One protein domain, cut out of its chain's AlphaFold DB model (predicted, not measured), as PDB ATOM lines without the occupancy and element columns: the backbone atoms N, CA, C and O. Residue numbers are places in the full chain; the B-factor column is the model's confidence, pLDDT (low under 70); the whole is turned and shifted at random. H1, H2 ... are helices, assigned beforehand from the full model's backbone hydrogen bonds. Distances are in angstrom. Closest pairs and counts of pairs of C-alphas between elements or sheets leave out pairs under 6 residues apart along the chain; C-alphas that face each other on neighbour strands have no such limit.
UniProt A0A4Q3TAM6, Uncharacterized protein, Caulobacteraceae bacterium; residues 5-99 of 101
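Overview. This is residues 5 to 99 of the 101 residues of an uncharacterized protein of Caulobacteraceae bacterium (UniProt A0A4Q3TAM6). H2, the longest helix by residues with 20, and H1 run nearly side by side, opposite ways and loosely paired, and the hairpin of H3 and H4 crosses them as a second layer. The 95 printed residues, with four named helices, H1 to H4, and no named strand, are all helix in class, the helix packing mostly crossed. The whole is compact, with a radius of gyration of the C-alphas of 13.9 A, and elongated, 43 by 28 by 20 A.

Along the chain. H2, residues 30 to 49, is 27.8 A long, from C-alpha 30 at (-7.182, -115.731, 55.155). H1 is residues 5 to 23, 27.9 A; H3 53 to 66, 20.2 A; H4 80 to 98, 26.8 A, ending at C-alpha 98, (-19.082, -117.742, 68.929).

Arrangement. H2 and H1 are close but not clearly touching, the closest C-alphas, Tyr 10 and Ala 38, 6.8 A apart, at a shallow tilt of 8 degrees. H2, with residues 38 to 46 alone, touches H3 at a steep tilt of 49 degrees, C-alphas 42 and 53 closest at 5.3 A. H2 and H4 only just touch, with 3 pairs of C-alphas within 8 A, Met 35 and Leu 97 closest at 6.7 A. H1 touches H3, C-alphas 7 and 57 closest at 5.0 A, and H4, C-alphas 18 and 86 closest at 5.5 A. The hairpin H3 and H4 touch at 17 degrees, C-alphas 65 and 87 closest at 4.4 A. Every O i to N i+4 pair is within hydrogen-bond range in H2, H3 and H4, and 14 of 15 in H1.

Size, cuts and confidence. The C-alphas farthest apart, Ala 47 and Ala 77, are 43.0 A apart. The printed part has no cut; the link H3 to H4, residues 67 to 79, is long, and pLDDT is under 70 at residues 68 to 80.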
ATOM      1  N   SER A   5      -3.558-109.904  76.827       91.00
ATOM      2  CA  SER A   5      -2.639-109.848  75.687       91.00
ATOM      3  C   SER A   5      -3.133-110.685  74.505       91.00
ATOM      4  O   SER A   5      -3.011-110.231  73.369       91.00
ATOM      5  N   TYR A   6      -3.758-111.843  74.758       93.69
ATOM      6  CA  TYR A   6      -4.434-112.637  73.725       93.69
ATOM      7  C   TYR A   6      -5.593-111.839  73.111       93.69
ATOM      8  O   TYR A   6      -5.655-111.665  71.893       93.69
ATOM      9  N   VAL A   7      -6.463-111.280  73.959       93.62
ATOM     10  CA  VAL A   7      -7.639-110.517  73.511       93.62
ATOM     11  C   VAL A   7      -7.222-109.301  72.677       93.62
ATOM     12  O   VAL A   7      -7.755-109.088  71.590       93.62
ATOM     13  N   ARG A   8      -6.236-108.521  73.144       92.81
ATOM     14  CA  ARG A   8      -5.715-107.346  72.424       92.81
ATOM     15  C   ARG A   8      -5.090-107.720  71.083       92.81
ATOM     16  O   ARG A   8      -5.332-107.021  70.102       92.81
ATOM     17  N   LEU A   9      -4.311-108.803  71.041       94.38
ATOM     18  CA  LEU A   9      -3.643-109.263  69.825       94.38
ATOM     19  C   LEU A   9      -4.656-109.569  68.719       94.38
ATOM     20  O   LEU A   9      -4.566-108.997  67.634       94.38
ATOM     21  N   TYR A  10      -5.627-110.440  69.000       95.94
ATOM     22  CA  TYR A  10      -6.586-110.867  67.982       95.94
ATOM     23  C   TYR A  10      -7.619-109.792  67.656       95.94
ATOM     24  O   TYR A  10      -7.961-109.632  66.489       95.94
ATOM     25  N   ALA A  11      -8.067-108.999  68.636       93.38
ATOM     26  CA  ALA A  11      -8.958-107.875  68.354       93.38
ATOM     27  C   ALA A  11      -8.310-106.873  67.382       93.38
ATOM     28  O   ALA A  11      -8.943-106.444  66.420       93.38
ATOM     29  N   HIS A  12      -7.028-106.552  67.586       91.56
ATOM     30  CA  HIS A  12      -6.292-105.668  66.683       91.56
ATOM     31  C   HIS A  12      -6.043-106.302  65.305       91.56
ATOM     32  O   HIS A  12      -6.149-105.610  64.293       91.56
ATOM     33  N   ASP A  13      -5.747-107.605  65.235       94.38
ATOM     34  CA  ASP A  13      -5.589-108.316  63.958       94.38
ATOM     35  C   ASP A  13      -6.876-108.265  63.120       94.38
ATOM     36  O   ASP A  13      -6.846-107.821  61.971       94.38
ATOM     37  N   PHE A  14      -8.026-108.608  63.711       94.75
ATOM     38  CA  PHE A  14      -9.315-108.554  63.016       94.75
ATOM     39  C   PHE A  14      -9.723-107.126  62.636       94.75
ATOM     40  O   PHE A  14     -10.215-106.920  61.527       94.75
ATOM     41  N   ALA A  15      -9.448-106.128  63.481       89.88
ATOM     42  CA  ALA A  15      -9.671-104.724  63.130       89.88
ATOM     43  C   ALA A  15      -8.837-104.295  61.909       89.88
ATOM     44  O   ALA A  15      -9.345-103.616  61.018       89.88
ATOM     45  N   ARG A  16      -7.573-104.733  61.811       89.81
ATOM     46  CA  ARG A  16      -6.729-104.471  60.632       89.81
ATOM     47  C   ARG A  16      -7.221-105.192  59.382       89.81
ATOM     48  O   ARG A  16      -7.103-104.642  58.289       89.81
ATOM     49  N   LEU A  17      -7.751-106.407  59.521       91.94
ATOM     50  CA  LEU A  17      -8.364-107.128  58.403       91.94
ATOM     51  C   LEU A  17      -9.625-106.427  57.903       91.94
ATOM     52  O   LEU A  17      -9.788-106.334  56.690       91.94
ATOM     53  N   ALA A  18     -10.444-105.879  58.804       89.12
ATOM     54  CA  ALA A  18     -11.603-105.073  58.434       89.12
ATOM     55  C   ALA A  18     -11.181-103.841  57.615       89.12
ATOM     56  O   ALA A  18     -11.654-103.666  56.497       89.12
ATOM     57  N   VAL A  19     -10.185-103.078  58.093       86.50
ATOM     58  CA  VAL A  19      -9.616-101.924  57.358       86.50
ATOM     59  C   VAL A  19      -9.107-102.338  55.977       86.50
ATOM     60  O   VAL A  19      -9.276-101.642  54.980       86.50
ATOM     61  N   ARG A  20      -8.445-103.493  55.890       87.31
ATOM     62  CA  ARG A  20      -7.925-103.993  54.618       87.31
ATOM     63  C   ARG A  20      -9.055-104.382  53.663       87.31
ATOM     64  O   ARG A  20      -8.960-104.050  52.484       87.31
ATOM     65  N   ALA A  21     -10.095-105.042  54.167       87.06
ATOM     66  CA  ALA A  21     -11.261-105.459  53.393       87.06
ATOM     67  C   ALA A  21     -12.026-104.268  52.788       87.06
ATOM     68  O   ALA A  21     -12.605-104.417  51.717       87.06
ATOM     69  N   GLU A  22     -11.966-103.088  53.421       83.56
ATOM     70  CA  GLU A  22     -12.537-101.836  52.893       83.56
ATOM     71  C   GLU A  22     -11.893-101.418  51.553       83.56
ATOM     72  O   GLU A  22     -12.566-100.858  50.694       83.56
ATOM     73  N   THR A  23     -10.600-101.705  51.351       83.31
ATOM     74  CA  THR A  23      -9.839-101.265  50.158       83.31
ATOM     75  C   THR A  23      -9.616-102.369  49.130       83.31
ATOM     76  O   THR A  23      -9.537-102.100  47.932       83.31
ATOM     77  N   LYS A  24      -9.478-103.619  49.582       86.62
ATOM     78  CA  LYS A  24      -9.228-104.771  48.717       86.62
ATOM     79  C   LYS A  24      -9.862-106.031  49.311       86.62
ATOM     80  O   LYS A  24      -9.653-106.293  50.498       86.62
ATOM     81  N   PRO A  25     -10.517-106.874  48.489       87.69
ATOM     82  CA  PRO A  25     -10.976-108.186  48.925       87.69
ATOM     83  C   PRO A  25      -9.857-108.987  49.600       87.69
ATOM     84  O   PRO A  25      -8.717-109.033  49.123       87.69
ATOM     85  N   LEU A  26     -10.184-109.606  50.733       90.56
ATOM     86  CA  LEU A  26      -9.280-110.531  51.405       90.56
ATOM     87  C   LEU A  26      -9.208-111.843  50.622       90.56
ATOM     88  O   LEU A  26     -10.188-112.270  50.016       90.56
ATOM     89  N   GLU A  27      -8.057-112.512  50.688       93.12
ATOM     90  CA  GLU A  27      -7.939-113.882  50.189       93.12
ATOM     91  C   GLU A  27      -8.977-114.778  50.892       93.12
ATOM     92  O   GLU A  27      -9.054-114.734  52.127       93.12
ATOM     93  N   PRO A  28      -9.740-115.620  50.166       90.19
ATOM     94  CA  PRO A  28     -10.848-116.391  50.740       90.19
ATOM     95  C   PRO A  28     -10.459-117.275  51.934       90.19
ATOM     96  O   PRO A  28     -11.267-117.534  52.820       90.19
ATOM     97  N   SER A  29      -9.205-117.730  51.981       92.38
ATOM     98  CA  SER A  29      -8.677-118.588  53.047       92.38
ATOM     99  C   SER A  29      -8.120-117.822  54.251       92.38
ATOM    100  O   SER A  29      -7.924-118.417  55.314       92.38
ATOM    101  N   LEU A  30      -7.866-116.514  54.126       93.75
ATOM    102  CA  LEU A  30      -7.182-115.731  55.155       93.75
ATOM    103  C   LEU A  30      -8.023-115.606  56.426       93.75
ATOM    104  O   LEU A  30      -7.526-115.887  57.517       93.75
ATOM    105  N   LEU A  31      -9.286-115.199  56.290       93.62
ATOM    106  CA  LEU A  31     -10.166-114.999  57.439       93.62
ATOM    107  C   LEU A  31     -10.474-116.323  58.173       93.62
ATOM    108  O   LEU A  31     -10.243-116.376  59.384       93.62
ATOM    109  N   PRO A  32     -10.864-117.420  57.486       93.94
ATOM    110  CA  PRO A  32     -11.036-118.723  58.131       93.94
ATOM    111  C   PRO A  32      -9.783-119.203  58.872       93.94
ATOM    112  O   PRO A  32      -9.880-119.693  59.998       93.94
ATOM    113  N   LYS A  33      -8.596-119.011  58.280       95.31
ATOM    114  CA  LYS A  33      -7.326-119.375  58.917       95.31
ATOM    115  C   LYS A  33      -7.094-118.582  60.202       95.31
ATOM    116  O   LYS A  33      -6.783-119.170  61.232       95.31
ATOM    117  N   ARG A  34      -7.299-117.263  60.175       95.50
ATOM    118  CA  ARG A  34      -7.135-116.409  61.363       95.50
ATOM    119  C   ARG A  34      -8.107-116.758  62.481       95.50
ATOM    120  O   ARG A  34      -7.722-116.761  63.648       95.50
ATOM    121  N   MET A  35      -9.335-117.119  62.133       96.25
ATOM    122  CA  MET A  35     -10.305-117.617  63.104       96.25
ATOM    123  C   MET A  35      -9.889-118.961  63.712       96.25
ATOM    124  O   MET A  35     -10.032-119.156  64.919       96.25
ATOM    125  N   ALA A  36      -9.355-119.883  62.905       95.62
ATOM    126  CA  ALA A  36      -8.828-121.153  63.398       95.62
ATOM    127  C   ALA A  36      -7.634-120.941  64.346       95.62
ATOM    128  O   ALA A  36      -7.613-121.525  65.430       95.62
ATOM    129  N   ASP A  37      -6.707-120.047  63.988       96.44
ATOM    130  CA  ASP A  37      -5.571-119.664  64.833       96.44
ATOM    131  C   ASP A  37      -6.052-119.091  66.179       96.44
ATOM    132  O   ASP A  37      -5.564-119.490  67.238       96.44
ATOM    133  N   ALA A  38      -7.041-118.185  66.156       96.12
ATOM    134  CA  ALA A  38      -7.614-117.585  67.361       96.12
ATOM    135  C   ALA A  38      -8.243-118.636  68.287       96.12
ATOM    136  O   ALA A  38      -7.988-118.619  69.494       96.12
ATOM    137  N   ARG A  39      -9.012-119.583  67.732       95.88
ATOM    138  CA  ARG A  39      -9.606-120.695  68.493       95.88
ATOM    139  C   ARG A  39      -8.548-121.628  69.074       95.88
ATOM    140  O   ARG A  39      -8.641-122.007  70.238       95.88
ATOM    141  N   ALA A  40      -7.545-122.005  68.282       96.06
ATOM    142  CA  ALA A  40      -6.471-122.882  68.736       96.06
ATOM    143  C   ALA A  40      -5.691-122.243  69.892       96.06
ATOM    144  O   ALA A  40      -5.436-122.888  70.907       96.06
ATOM    145  N   HIS A  41      -5.378-120.953  69.777       95.31
ATOM    146  CA  HIS A  41      -4.662-120.228  70.816       95.31
ATOM    147  C   HIS A  41      -5.530-120.011  72.070       95.31
ATOM    148  O   HIS A  41      -5.019-120.192  73.174       95.31
ATOM    149  N   ALA A  42      -6.839-119.752  71.931       94.62
ATOM    150  CA  ALA A  42      -7.758-119.737  73.076       94.62
ATOM    151  C   ALA A  42      -7.708-121.058  73.848       94.62
ATOM    152  O   ALA A  42      -7.478-121.034  75.048       94.62
ATOM    153  N   ARG A  43      -7.789-122.210  73.163       94.56
ATOM    154  CA  ARG A  43      -7.701-123.534  73.811       94.56
ATOM    155  C   ARG A  43      -6.399-123.723  74.594       94.56
ATOM    156  O   ARG A  43      -6.414-124.272  75.693       94.56
ATOM    157  N   VAL A  44      -5.271-123.257  74.050       94.88
ATOM    158  CA  VAL A  44      -3.971-123.309  74.745       94.88
ATOM    159  C   VAL A  44      -3.970-122.409  75.984       94.88
ATOM    160  O   VAL A  44      -3.431-122.806  77.019       94.88
ATOM    161  N   MET A  45      -4.560-121.214  75.899       93.81
ATOM    162  CA  MET A  45      -4.676-120.307  77.044       93.81
ATOM    163  C   MET A  45      -5.639-120.853  78.097       93.81
ATOM    164  O   MET A  45      -5.285-120.886  79.271       93.81
ATOM    165  N   ASP A  46      -6.792-121.373  77.689       93.38
ATOM    166  CA  ASP A  46      -7.796-121.953  78.577       93.38
ATOM    167  C   ASP A  46      -7.212-123.108  79.398       93.38
ATOM    168  O   ASP A  46      -7.404-123.163  80.614       93.38
ATOM    169  N   ALA A  47      -6.408-123.970  78.765       91.94
ATOM    170  CA  ALA A  47      -5.714-125.068  79.435       91.94
ATOM    171  C   ALA A  47      -4.660-124.604  80.461       91.94
ATOM    172  O   ALA A  47      -4.352-125.337  81.398       91.94
ATOM    173  N   ARG A  48      -4.077-123.409  80.290       91.56
ATOM    174  CA  ARG A  48      -2.975-122.900  81.133       91.56
ATOM    175  C   ARG A  48      -3.411-121.878  82.179       91.56
ATOM    176  O   ARG A  48      -2.745-121.733  83.200       91.56
ATOM    177  N   LYS A  49      -4.455-121.109  81.886       90.00
ATOM    178  CA  LYS A  49      -4.818-119.870  82.591       90.00
ATOM    179  C   LYS A  49      -6.280-119.849  83.030       90.00
ATOM    180  O   LYS A  49      -6.648-118.994  83.834       90.00
ATOM    181  N   GLY A  50      -7.095-120.804  82.582       88.00
ATOM    182  CA  GLY A  50      -8.519-120.911  82.892       88.00
ATOM    183  C   GLY A  50      -9.401-120.497  81.717       88.00
ATOM    184  O   GLY A  50      -8.973-119.744  80.855       88.00
ATOM    185  N   GLN A  51     -10.625-121.009  81.699       90.06
ATOM    186  CA  GLN A  51     -11.550-120.925  80.565       90.06
ATOM    187  C   GLN A  51     -12.069-119.501  80.302       90.06
ATOM    188  O   GLN A  51     -12.069-118.655  81.202       90.06
ATOM    189  N   GLY A  52     -12.564-119.267  79.083       92.88
ATOM    190  CA  GLY A  52     -13.285-118.048  78.705       92.88
ATOM    191  C   GLY A  52     -12.536-117.123  77.740       92.88
ATOM    192  O   GLY A  52     -12.984-115.997  77.504       92.88
ATOM    193  N   HIS A  53     -11.364-117.520  77.226       94.62
ATOM    194  CA  HIS A  53     -10.538-116.629  76.398       94.62
ATOM    195  C   HIS A  53     -11.201-116.291  75.063       94.62
ATOM    196  O   HIS A  53     -11.139-115.140  74.618       94.62
ATOM    197  N   LEU A  54     -11.843-117.273  74.427       95.50
ATOM    198  CA  LEU A  54     -12.524-117.063  73.154       95.50
ATOM    199  C   LEU A  54     -13.749-116.156  73.335       95.50
ATOM    200  O   LEU A  54     -13.954-115.235  72.549       95.50
ATOM    201  N   GLU A  55     -14.515-116.360  74.404       95.69
ATOM    202  CA  GLU A  55     -15.667-115.540  74.773       95.69
ATOM    203  C   GLU A  55     -15.253-114.093  75.060       95.69
ATOM    204  O   GLU A  55     -15.906-113.156  74.596       95.69
ATOM    205  N   ALA A  56     -14.130-113.895  75.756       95.94
ATOM    206  CA  ALA A  56     -13.580-112.567  76.012       95.94
ATOM    207  C   ALA A  56     -13.152-111.851  74.719       95.94
ATOM    208  O   ALA A  56     -13.363-110.643  74.578       95.94
ATOM    209  N   LEU A  57     -12.589-112.584  73.753       96.31
ATOM    210  CA  LEU A  57     -12.288-112.042  72.428       96.31
ATOM    211  C   LEU A  57     -13.567-111.672  71.665       96.31
ATOM    212  O   LEU A  57     -13.642-110.574  71.117       96.31
ATOM    213  N   VAL A  58     -14.583-112.540  71.658       96.31
ATOM    214  CA  VAL A  58     -15.884-112.267  71.019       96.31
ATOM    215  C   VAL A  58     -16.530-111.012  71.605       96.31
ATOM    216  O   VAL A  58     -16.980-110.146  70.853       96.31
ATOM    217  N   ALA A  59     -16.535-110.872  72.934       95.06
ATOM    218  CA  ALA A  59     -17.041-109.676  73.602       95.06
ATOM    219  C   ALA A  59     -16.272-108.423  73.158       95.06
ATOM    220  O   ALA A  59     -16.883-107.435  72.753       95.06
ATOM    221  N   ARG A  60     -14.934-108.491  73.122       94.69
ATOM    222  CA  ARG A  60     -14.105-107.371  72.663       94.69
ATOM    223  C   ARG A  60     -14.380-106.988  71.209       94.69
ATOM    224  O   ARG A  60     -14.411-105.799  70.908       94.69
ATOM    225  N   LEU A  61     -14.562-107.957  70.313       93.75
ATOM    226  CA  LEU A  61     -14.876-107.685  68.908       93.75
ATOM    227  C   LEU A  61     -16.237-107.002  68.758       93.75
ATOM    228  O   LEU A  61     -16.363-106.066  67.974       93.75
ATOM    229  N   ARG A  62     -17.233-107.418  69.549       93.69
ATOM    230  CA  ARG A  62     -18.550-106.765  69.592       93.69
ATOM    231  C   ARG A  62     -18.471-105.341  70.131       93.69
ATOM    232  O   ARG A  62     -19.158-104.469  69.605       93.69
ATOM    233  N   ASP A  63     -17.642-105.094  71.141       91.25
ATOM    234  CA  ASP A  63     -17.404-103.741  71.646       91.25
ATOM    235  C   ASP A  63     -16.711-102.870  70.597       91.25
ATOM    236  O   ASP A  63     -17.108-101.727  70.385       91.25
ATOM    237  N   GLU A  64     -15.702-103.409  69.911       86.69
ATOM    238  CA  GLU A  64     -14.978-102.692  68.858       86.69
ATOM    239  C   GLU A  64     -15.883-102.378  67.661       86.69
ATOM    240  O   GLU A  64     -15.842-101.269  67.143       86.69
ATOM    241  N   ALA A  65     -16.770-103.302  67.280       86.50
ATOM    242  CA  ALA A  65     -17.769-103.073  66.237       86.50
ATOM    243  C   ALA A  65     -18.731-101.922  66.589       86.50
ATOM    244  O   ALA A  65     -19.157-101.174  65.713       86.50
ATOM    245  N   ARG A  66     -19.065-101.754  67.877       84.69
ATOM    246  CA  ARG A  66     -19.942-100.674  68.365       84.69
ATOM    247  C   ARG A  66     -19.217 -99.348  68.568       84.69
ATOM    248  O   ARG A  66     -19.884 -98.328  68.719       84.69
ATOM    249  N   ARG A  67     -17.881 -99.333  68.618       77.94
ATOM    250  CA  ARG A  67     -17.122 -98.098  68.832       77.94
ATOM    251  C   ARG A  67     -17.186 -97.243  67.571       77.94
ATOM    252  O   ARG A  67     -16.642 -97.664  66.553       77.94
ATOM    253  N   PRO A  68     -17.795 -96.046  67.617       63.66
ATOM    254  CA  PRO A  68     -17.759 -95.143  66.477       63.66
ATOM    255  C   PRO A  68     -16.301 -94.832  66.135       63.66
ATOM    256  O   PRO A  68     -15.472 -94.666  67.040       63.66
ATOM    257  N   VAL A  69     -15.973 -94.749  64.838       59.88
ATOM    258  CA  VAL A  69     -14.656 -94.257  64.416       59.88
ATOM    259  C   VAL A  69     -14.509 -92.860  64.999       59.88
ATOM    260  O   VAL A  69     -15.204 -91.928  64.602       59.88
ATOM    261  N   SER A  70     -13.645 -92.713  66.002       51.78
ATOM    262  CA  SER A  70     -13.384 -91.405  66.580       51.78
ATOM    263  C   SER A  70     -12.793 -90.547  65.464       51.78
ATOM    264  O   SER A  70     -11.710 -90.862  64.965       51.78
ATOM    265  N   GLN A  71     -13.517 -89.491  65.073       50.78
ATOM    266  CA  GLN A  71     -13.193 -88.579  63.962       50.78
ATOM    267  C   GLN A  71     -11.766 -87.998  64.022       50.78
ATOM    268  O   GLN A  71     -11.294 -87.419  63.052       50.78
ATOM    269  N   ASN A  72     -11.055 -88.179  65.139       43.38
ATOM    270  CA  ASN A  72      -9.778 -87.546  65.429       43.38
ATOM    271  C   ASN A  72      -8.534 -88.432  65.264       43.38
ATOM    272  O   ASN A  72      -7.443 -87.938  65.545       43.38
ATOM    273  N   ARG A  73      -8.628 -89.720  64.879       45.19
ATOM    274  CA  ARG A  73      -7.438 -90.600  64.954       45.19
ATOM    275  C   ARG A  73      -6.668 -90.853  63.664       45.19
ATOM    276  O   ARG A  73      -5.515 -91.257  63.760       45.19
ATOM    277  N   ILE A  74      -7.212 -90.569  62.489       46.31
ATOM    278  CA  ILE A  74      -6.468 -90.567  61.220       46.31
ATOM    279  C   ILE A  74      -7.165 -89.530  60.340       46.31
ATOM    280  O   ILE A  74      -8.388 -89.509  60.318       46.31
ATOM    281  N   GLY A  75      -6.427 -88.677  59.625       42.94
ATOM    282  CA  GLY A  75      -6.956 -87.675  58.681       42.94
ATOM    283  C   GLY A  75      -7.694 -88.247  57.458       42.94
ATOM    284  O   GLY A  75      -7.660 -87.659  56.385       42.94
ATOM    285  N   LEU A  76      -8.332 -89.404  57.610       46.34
ATOM    286  CA  LEU A  76      -9.354 -89.948  56.742       46.34
ATOM    287  C   LEU A  76     -10.663 -89.767  57.500       46.34
ATOM    288  O   LEU A  76     -10.910 -90.462  58.487       46.34
ATOM    289  N   ALA A  77     -11.486 -88.822  57.055       46.59
ATOM    290  CA  ALA A  77     -12.901 -88.852  57.375       46.59
ATOM    291  C   ALA A  77     -13.437 -90.187  56.840       46.59
ATOM    292  O   ALA A  77     -13.736 -90.304  55.657       46.59
ATOM    293  N   GLY A  78     -13.447 -91.217  57.689       54.88
ATOM    294  CA  GLY A  78     -14.201 -92.428  57.427       54.88
ATOM    295  C   GLY A  78     -15.653 -91.995  57.366       54.88
ATOM    296  O   GLY A  78     -16.222 -91.571  58.372       54.88
ATOM    297  N   ASP A  79     -16.200 -91.995  56.165       65.31
ATOM    298  CA  ASP A  79     -17.606 -91.778  55.908       65.31
ATOM    299  C   ASP A  79     -18.435 -92.878  56.595       65.31
ATOM    300  O   ASP A  79     -17.920 -93.938  56.967       65.31
ATOM    301  N   ALA A  80     -19.725 -92.610  56.814       69.94
ATOM    302  CA  ALA A  80     -20.613 -93.529  57.525       69.94
ATOM    303  C   ALA A  80     -20.602 -94.947  56.917       69.94
ATOM    304  O   ALA A  80     -20.651 -95.925  57.660       69.94
ATOM    305  N   GLU A  81     -20.417 -95.062  55.597       72.88
ATOM    306  CA  GLU A  81     -20.352 -96.339  54.879       72.88
ATOM    307  C   GLU A  81     -19.132 -97.178  55.298       72.88
ATOM    308  O   GLU A  81     -19.227 -98.392  55.494       72.88
ATOM    309  N   THR A  82     -17.973 -96.540  55.480       74.56
ATOM    310  CA  THR A  82     -16.752 -97.211  55.946       74.56
ATOM    311  C   THR A  82     -16.923 -97.738  57.373       74.56
ATOM    312  O   THR A  82     -16.471 -98.841  57.700       74.56
ATOM    313  N   TYR A  83     -17.621 -96.982  58.225       76.56
ATOM    314  CA  TYR A  83     -17.955 -97.427  59.577       76.56
ATOM    315  C   TYR A  83     -18.901 -98.635  59.571       76.56
ATOM    316  O   TYR A  83     -18.613 -99.628  60.243       76.56
ATOM    317  N   GLU A  84     -19.974 -98.592  58.777       83.12
ATOM    318  CA  GLU A  84     -20.937 -99.695  58.665       83.12
ATOM    319  C   GLU A  84     -20.275-100.981  58.153       83.12
ATOM    320  O   GLU A  84     -20.486-102.056  58.722       83.12
ATOM    321  N   LYS A  85     -19.399-100.886  57.141       84.38
ATOM    322  CA  LYS A  85     -18.636-102.038  56.624       84.38
ATOM    323  C   LYS A  85     -17.762-102.675  57.700       84.38
ATOM    324  O   LYS A  85     -17.742-103.900  57.836       84.38
ATOM    325  N   ARG A  86     -17.059-101.861  58.493       85.56
ATOM    326  CA  ARG A  86     -16.226-102.358  59.595       85.56
ATOM    327  C   ARG A  86     -17.061-102.984  60.707       85.56
ATOM    328  O   ARG A  86     -16.693-104.045  61.214       85.56
ATOM    329  N   GLN A  87     -18.165-102.343  61.081       88.44
ATOM    330  CA  GLN A  87     -19.091-102.858  62.084       88.44
ATOM    331  C   GLN A  87     -19.640-104.225  61.666       88.44
ATOM    332  O   GLN A  87     -19.618-105.158  62.475       88.44
ATOM    333  N   LEU A  88     -20.092-104.350  60.414       90.94
ATOM    334  CA  LEU A  88     -20.603-105.600  59.863       90.94
ATOM    335  C   LEU A  88     -19.523-106.684  59.904       90.94
ATOM    336  O   LEU A  88     -19.738-107.726  60.516       90.94
ATOM    337  N   PHE A  89     -18.333-106.395  59.371       92.56
ATOM    338  CA  PHE A  89     -17.223-107.347  59.332       92.56
ATOM    339  C   PHE A  89     -16.865-107.878  60.727       92.56
ATOM    340  O   PHE A  89     -16.771-109.086  60.941       92.56
ATOM    341  N   LEU A  90     -16.675-106.991  61.708       93.25
ATOM    342  CA  LEU A  90     -16.300-107.399  63.065       93.25
ATOM    343  C   LEU A  90     -17.421-108.173  63.770       93.25
ATOM    344  O   LEU A  90     -17.132-109.104  64.525       93.25
ATOM    345  N   SER A  91     -18.681-107.824  63.501       93.38
ATOM    346  CA  SER A  91     -19.843-108.544  64.032       93.38
ATOM    347  C   SER A  91     -19.935-109.955  63.451       93.38
ATOM    348  O   SER A  91     -20.086-110.910  64.210       93.38
ATOM    349  N   GLU A  92     -19.739-110.113  62.139       94.25
ATOM    350  CA  GLU A  92     -19.721-111.424  61.477       94.25
ATOM    351  C   GLU A  92     -18.590-112.314  61.997       94.25
ATOM    352  O   GLU A  92     -18.807-113.497  62.270       94.25
ATOM    353  N   VAL A  93     -17.392-111.754  62.202       94.38
ATOM    354  CA  VAL A  93     -16.275-112.496  62.807       94.38
ATOM    355  C   VAL A  93     -16.617-112.930  64.229       94.38
ATOM    356  O   VAL A  93     -16.386-114.087  64.583       94.38
ATOM    357  N   ALA A  94     -17.173-112.032  65.045       94.75
ATOM    358  CA  ALA A  94     -17.561-112.342  66.417       94.75
ATOM    359  C   ALA A  94     -18.610-113.463  66.465       94.75
ATOM    360  O   ALA A  94     -18.469-114.414  67.238       94.75
ATOM    361  N   ASP A  95     -19.624-113.393  65.604       95.19
ATOM    362  CA  ASP A  95     -20.666-114.410  65.528       95.19
ATOM    363  C   ASP A  95     -20.110-115.740  65.039       95.19
ATOM    364  O   ASP A  95     -20.380-116.783  65.637       95.19
ATOM    365  N   ALA A  96     -19.267-115.720  64.010       94.31
ATOM    366  CA  ALA A  96     -18.655-116.929  63.500       94.31
ATOM    367  C   ALA A  96     -17.703-117.565  64.532       94.31
ATOM    368  O   ALA A  96     -17.691-118.788  64.643       94.31
ATOM    369  N   LEU A  97     -16.975-116.782  65.340       93.38
ATOM    370  CA  LEU A  97     -16.154-117.287  66.453       93.38
ATOM    371  C   LEU A  97     -16.989-117.848  67.610       93.38
ATOM    372  O   LEU A  97     -16.553-118.814  68.232       93.38
ATOM    373  N   SER A  98     -18.170-117.279  67.872       92.56
ATOM    374  CA  SER A  98     -19.082-117.742  68.929       92.56
ATOM    375  C   SER A  98     -19.759-119.078  68.613       92.56
ATOM    376  O   SER A  98     -20.225-119.766  69.519       92.56
ATOM    377  N   ARG A  99     -19.810-119.465  67.332       90.94
ATOM    378  CA  ARG A  99     -20.370-120.754  66.926       90.94
ATOM    379  C   ARG A  99     -19.402-121.889  67.274       90.94
ATOM    380  O   ARG A  99     -18.211-121.782  66.947       90.94
TER     381      ARG A  99